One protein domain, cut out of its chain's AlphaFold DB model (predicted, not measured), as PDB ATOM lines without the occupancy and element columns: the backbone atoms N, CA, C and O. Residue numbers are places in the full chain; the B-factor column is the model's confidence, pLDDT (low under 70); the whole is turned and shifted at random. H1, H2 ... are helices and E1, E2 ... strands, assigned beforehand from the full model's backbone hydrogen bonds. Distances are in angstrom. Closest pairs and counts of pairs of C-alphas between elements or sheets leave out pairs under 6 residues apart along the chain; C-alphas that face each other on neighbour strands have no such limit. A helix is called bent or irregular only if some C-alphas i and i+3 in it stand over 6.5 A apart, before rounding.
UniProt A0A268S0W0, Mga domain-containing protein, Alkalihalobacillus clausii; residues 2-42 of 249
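Overview. This is residues 2 to 42 of the 249 residues of the protein "Mga domain-containing protein" of Alkalihalobacillus clausii (UniProt A0A268S0W0). One long, kinked helix, H2, runs along the domain, and after it the chain folds back into a small two-strand hairpin, E1 and E2, whose strand E1 packs along residues 17 to 25 of H2. The short helix H1 comes first, near the beginning of H2, and residues 4 to 9 stick out at that end. The printed part has 41 residues, with elements in the order H1, H2, E1, E2; the sheet, in order E1 - E2, is antiparallel, and the class is mixed, helices and strands. The whole is elongated, 30 by 16 by 13 A, and only just compact, close to loose, with a radius of gyration of the C-alphas of 10.8 A.

Arrangement. Start at H1, residues 2 to 5, and go on to H2, residues 10 to 26: they are close but not clearly touching, and their closest C-alphas, those of Ser 3 and Tyr 10, are 6.2 A apart. H2 has a kink of 32 degrees near residue 20 and is only just irregular, with C-alphas 19 and 22 6.7 A apart. In H2, 8 of 13 O i to N i+4 pairs are within hydrogen-bond range; H1 is too short for such a pair. Next comes E1, residues 30 to 32; its closest C-alphas with H2 are those of Leu 24 and Asp 30, 6.0 A apart. E1 and E2, residues 38 to 40, form a hairpin, antiparallel at 145 degrees, with N 30 and O 40 at 2.9 A and N 40 and O 30 at 2.8 A, within hydrogen-bond range. H2 and E2 are apart, and H1 is apart from both strands.

Along the chain. Find C-alpha 2 at (9.178, -24.816, 184.036), where H1 begins; it measures 5.1 A. H2 runs 25.4 A from C-alpha 10 to C-alpha 26 at (23.724, -6.692, 173.301). E1 measures 6.8 A, and E2 measures 6.4 A, ending at C-alpha 40, (18.367, -18.017, 169.567).

Size, cuts and confidence. The C-alphas farthest apart, those of Tyr 7 and Asp 42, are 31.3 A apart. The printed part has no cut, and its three links are tight. Mean pLDDT of the printed part is 75.5; look for values under 70 at residues 2 to 13 and 35 to 36.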
ATOM      1  N   PHE A   2       8.310 -25.762 183.306       47.31
ATOM      2  CA  PHE A   2       9.178 -24.816 184.036       47.31
ATOM      3  C   PHE A   2       8.431 -23.854 184.989       47.31
ATOM      4  O   PHE A   2       8.901 -23.568 186.085       47.31
ATOM      5  N   SER A   3       7.215 -23.415 184.635       42.50
ATOM      6  CA  SER A   3       6.365 -22.587 185.514       42.50
ATOM      7  C   SER A   3       5.852 -23.318 186.762       42.50
ATOM      8  O   SER A   3       5.646 -22.690 187.796       42.50
ATOM      9  N   ASN A   4       5.656 -24.636 186.672       48.84
ATOM     10  CA  ASN A   4       5.216 -25.476 187.788       48.84
ATOM     11  C   ASN A   4       6.393 -25.881 188.688       48.84
ATOM     12  O   ASN A   4       6.189 -26.094 189.874       48.84
ATOM     13  N   GLU A   5       7.608 -25.957 188.138       53.34
ATOM     14  CA  GLU A   5       8.841 -26.244 188.893       53.34
ATOM     15  C   GLU A   5       9.352 -25.011 189.657       53.34
ATOM     16  O   GLU A   5       9.884 -25.149 190.752       53.34
ATOM     17  N   ALA A   6       9.132 -23.800 189.132       55.06
ATOM     18  CA  ALA A   6       9.554 -22.549 189.768       55.06
ATOM     19  C   ALA A   6       8.480 -21.889 190.666       55.06
ATOM     20  O   ALA A   6       8.728 -20.816 191.208       55.06
ATOM     21  N   TYR A   7       7.279 -22.470 190.804       57.47
ATOM     22  CA  TYR A   7       6.124 -21.864 191.504       57.47
ATOM     23  C   TYR A   7       5.758 -20.439 191.025       57.47
ATOM     24  O   TYR A   7       5.194 -19.638 191.773       57.47
ATOM     25  N   VAL A   8       6.047 -20.094 189.763       60.44
ATOM     26  CA  VAL A   8       5.800 -18.752 189.206       60.44
ATOM     27  C   VAL A   8       4.698 -18.807 188.150       60.44
ATOM     28  O   VAL A   8       4.750 -19.603 187.213       60.44
ATOM     29  N   SER A   9       3.714 -17.904 188.249       67.56
ATOM     30  CA  SER A   9       2.690 -17.759 187.205       67.56
ATOM     31  C   SER A   9       3.325 -17.444 185.844       67.56
ATOM     32  O   SER A   9       4.297 -16.689 185.754       67.56
ATOM     33  N   TYR A  10       2.738 -17.957 184.762       66.69
ATOM     34  CA  TYR A  10       3.232 -17.715 183.401       66.69
ATOM     35  C   TYR A  10       3.408 -16.217 183.089       66.69
ATOM     36  O   TYR A  10       4.411 -15.817 182.502       66.69
ATOM     37  N   GLY A  11       2.488 -15.365 183.554       68.38
ATOM     38  CA  GLY A  11       2.577 -13.912 183.372       68.38
ATOM     39  C   GLY A  11       3.728 -13.250 184.142       68.38
ATOM     40  O   GLY A  11       4.263 -12.233 183.699       68.38
ATOM     41  N   SER A  12       4.145 -13.803 185.283       67.75
ATOM     42  CA  SER A  12       5.332 -13.330 186.008       67.75
ATOM     43  C   SER A  12       6.625 -13.803 185.341       67.75
ATOM     44  O   SER A  12       7.518 -12.985 185.137       67.75
ATOM     45  N   LEU A  13       6.689 -15.064 184.899       67.81
ATOM     46  CA  LEU A  13       7.820 -15.587 184.122       67.81
ATOM     47  C   LEU A  13       8.018 -14.793 182.823       67.81
ATOM     48  O   LEU A  13       9.120 -14.334 182.535       67.81
ATOM     49  N   TYR A  14       6.937 -14.550 182.078       71.56
ATOM     50  CA  TYR A  14       6.961 -13.772 180.839       71.56
ATOM     51  C   TYR A  14       7.495 -12.348 181.057       71.56
ATOM     52  O   TYR A  14       8.327 -11.872 180.288       71.56
ATOM     53  N   ARG A  15       7.065 -11.668 182.132       72.31
ATOM     54  CA  ARG A  15       7.566 -10.326 182.479       72.31
ATOM     55  C   ARG A  15       9.053 -10.334 182.826       72.31
ATOM     56  O   ARG A  15       9.758  -9.430 182.384       72.31
ATOM     57  N   SER A  16       9.528 -11.327 183.575       72.06
ATOM     58  CA  SER A  16      10.952 -11.464 183.904       72.06
ATOM     59  C   SER A  16      11.797 -11.734 182.662       72.06
ATOM     60  O   SER A  16      12.787 -11.047 182.442       72.06
ATOM     61  N   LEU A  17      11.368 -12.650 181.792       73.75
ATOM     62  CA  LEU A  17      12.078 -12.944 180.546       73.75
ATOM     63  C   LEU A  17      12.084 -11.744 179.589       73.75
ATOM     64  O   LEU A  17      13.098 -11.462 178.958       73.75
ATOM     65  N   LYS A  18      10.997 -10.963 179.534       77.44
ATOM     66  CA  LYS A  18      10.945  -9.727 178.737       77.44
ATOM     67  C   LYS A  18      11.969  -8.682 179.198       77.44
ATOM     68  O   LYS A  18      12.425  -7.889 178.379       77.44
ATOM     69  N   ARG A  19      12.366  -8.685 180.477       80.44
ATOM     70  CA  ARG A  19      13.449  -7.821 180.989       80.44
ATOM     71  C   ARG A  19      14.840  -8.275 180.540       80.44
ATOM     72  O   ARG A  19      15.745  -7.452 180.554       80.44
ATOM     73  N   LEU A  20      15.006  -9.536 180.134       80.31
ATOM     74  CA  LEU A  20      16.273 -10.048 179.600       80.31
ATOM     75  C   LEU A  20      16.491  -9.665 178.135       80.31
ATOM     76  O   LEU A  20      17.634  -9.614 177.703       80.31
ATOM     77  N   VAL A  21      15.430  -9.358 177.379       84.94
ATOM     78  CA  VAL A  21      15.524  -9.043 175.940       84.94
ATOM     79  C   VAL A  21      16.534  -7.924 175.640       84.94
ATOM     80  O   VAL A  21      17.399  -8.146 174.798       84.94
ATOM     81  N   PRO A  22      16.525  -6.759 176.325       85.50
ATOM     82  CA  PRO A  22      17.518  -5.718 176.059       85.50
ATOM     83  C   PRO A  22      18.957  -6.178 176.306       85.50
ATOM     84  O   PRO A  22      19.848  -5.773 175.572       85.50
ATOM     85  N   LEU A  23      19.177  -7.031 177.314       85.44
ATOM     86  CA  LEU A  23      20.493  -7.595 177.602       85.44
ATOM     87  C   LEU A  23      20.917  -8.571 176.502       85.44
ATOM     88  O   LEU A  23      22.005  -8.418 175.961       85.44
ATOM     89  N   LEU A  24      20.056  -9.523 176.133       88.62
ATOM     90  CA  LEU A  24      20.324 -10.502 175.073       88.62
ATOM     91  C   LEU A  24      20.649  -9.827 173.736       88.62
ATOM     92  O   LEU A  24      21.602 -10.226 173.072       88.62
ATOM     93  N   ASN A  25      19.955  -8.735 173.406       90.38
ATOM     94  CA  ASN A  25      20.229  -7.960 172.198       90.38
ATOM     95  C   ASN A  25      21.664  -7.406 172.153       90.38
ATOM     96  O   ASN A  25      22.202  -7.246 171.064       90.38
ATOM     97  N   THR A  26      22.312  -7.133 173.296       90.94
ATOM     98  CA  THR A  26      23.724  -6.692 173.301       90.94
ATOM     99  C   THR A  26      24.691  -7.789 172.850       90.94
ATOM    100  O   THR A  26      25.773  -7.481 172.361       90.94
ATOM    101  N   PHE A  27      24.287  -9.056 172.969       92.25
ATOM    102  CA  PHE A  27      25.028 -10.239 172.525       92.25
ATOM    103  C   PHE A  27      24.602 -10.707 171.121       92.25
ATOM    104  O   PHE A  27      25.018 -11.780 170.688       92.25
ATOM    105  N   ASP A  28      23.755  -9.945 170.415       94.81
ATOM    106  CA  ASP A  28      23.046 -10.380 169.200       94.81
ATOM    107  C   ASP A  28      22.227 -11.673 169.401       94.81
ATOM    108  O   ASP A  28      22.147 -12.535 168.521       94.81
ATOM    109  N   LEU A  29      21.614 -11.816 170.577       93.94
ATOM    110  CA  LEU A  29      20.745 -12.937 170.927       93.94
ATOM    111  C   LEU A  29      19.286 -12.492 171.030       93.94
ATOM    112  O   LEU A  29      18.988 -11.382 171.465       93.94
ATOM    113  N   ASP A  30      18.375 -13.403 170.708       90.88
ATOM    114  CA  ASP A  30      16.932 -13.232 170.895       90.88
ATOM    115  C   ASP A  30      16.372 -14.367 171.767       90.88
ATOM    116  O   ASP A  30      16.995 -15.415 171.931       90.88
ATOM    117  N   ILE A  31      15.184 -14.186 172.340       85.50
ATOM    118  CA  ILE A  31      14.492 -15.202 173.129       85.50
ATOM    119  C   ILE A  31      13.054 -15.386 172.654       85.50
ATOM    120  O   ILE A  31      12.213 -14.486 172.698       85.50
ATOM    121  N   GLN A  32      12.722 -16.617 172.275       82.50
ATOM    122  CA  GLN A  32      11.348 -16.967 171.942       82.50
ATOM    123  C   GLN A  32      10.557 -17.265 173.213       82.50
ATOM    124  O   GLN A  32      10.688 -18.328 173.813       82.50
ATOM    125  N   LEU A  33       9.677 -16.341 173.599       73.06
ATOM    126  CA  LEU A  33       8.824 -16.437 174.789       73.06
ATOM    127  C   LEU A  33       7.586 -17.330 174.561       73.06
ATOM    128  O   LEU A  33       6.448 -16.887 174.714       73.06
ATOM    129  N   LYS A  34       7.796 -18.589 174.154       72.75
ATOM    130  CA  LYS A  34       6.736 -19.613 174.040       72.75
ATOM    131  C   LYS A  34       6.644 -20.446 175.332       72.75
ATOM    132  O   LYS A  34       7.122 -20.025 176.381       72.75
ATOM    133  N   ARG A  35       5.971 -21.607 175.287       58.41
ATOM    134  CA  ARG A  35       5.837 -22.525 176.441       58.41
ATOM    135  C   ARG A  35       7.188 -23.032 176.960       58.41
ATOM    136  O   ARG A  35       7.310 -23.261 178.157       58.41
ATOM    137  N   GLU A  36       8.176 -23.147 176.079       69.19
ATOM    138  CA  GLU A  36       9.572 -23.425 176.415       69.19
ATOM    139  C   GLU A  36      10.421 -22.266 175.887       69.19
ATOM    140  O   GLU A  36      10.578 -22.133 174.670       69.19
ATOM    141  N   PRO A  37      10.888 -21.366 176.770       71.56
ATOM    142  CA  PRO A  37      11.748 -20.267 176.368       71.56
ATOM    143  C   PRO A  37      13.081 -20.793 175.841       71.56
ATOM    144  O   PRO A  37      13.792 -21.507 176.546       71.56
ATOM    145  N   ILE A  38      13.423 -20.425 174.609       82.25
ATOM    146  CA  ILE A  38      14.683 -20.806 173.963       82.25
ATOM    147  C   ILE A  38      15.372 -19.532 173.484       82.25
ATOM    148  O   ILE A  38      14.739 -18.697 172.831       82.25
ATOM    149  N   ILE A  39      16.652 -19.394 173.830       89.44
ATOM    150  CA  ILE A  39      17.534 -18.347 173.310       89.44
ATOM    151  C   ILE A  39      18.020 -18.770 171.918       89.44
ATOM    152  O   ILE A  39      18.440 -19.913 171.734       89.44
ATOM    153  N   HIS A  40      17.954 -17.850 170.960       91.06
ATOM    154  CA  HIS A  40      18.367 -18.017 169.567       91.06
ATOM    155  C   HIS A  40      19.488 -17.038 169.221       91.06
ATOM    156  O   HIS A  40      19.522 -15.923 169.737       91.06
ATOM    157  N   GLY A  41      20.376 -17.453 168.322       93.62
ATOM    158  CA  GLY A  41      21.522 -16.672 167.864       93.62
ATOM    159  C   GLY A  41      22.669 -17.578 167.424       93.62
ATOM    160  O   GLY A  41      22.500 -18.795 167.324       93.62
ATOM    161  N   ASP A  42      23.834 -16.983 167.164       95.62
ATOM    162  CA  ASP A  42      25.070 -17.742 166.948       95.62
ATOM    163  C   ASP A  42      25.421 -18.509 168.235       95.62
ATOM    164  O   ASP A  42      25.465 -17.932 169.326       95.62
TER     165      ASP A  42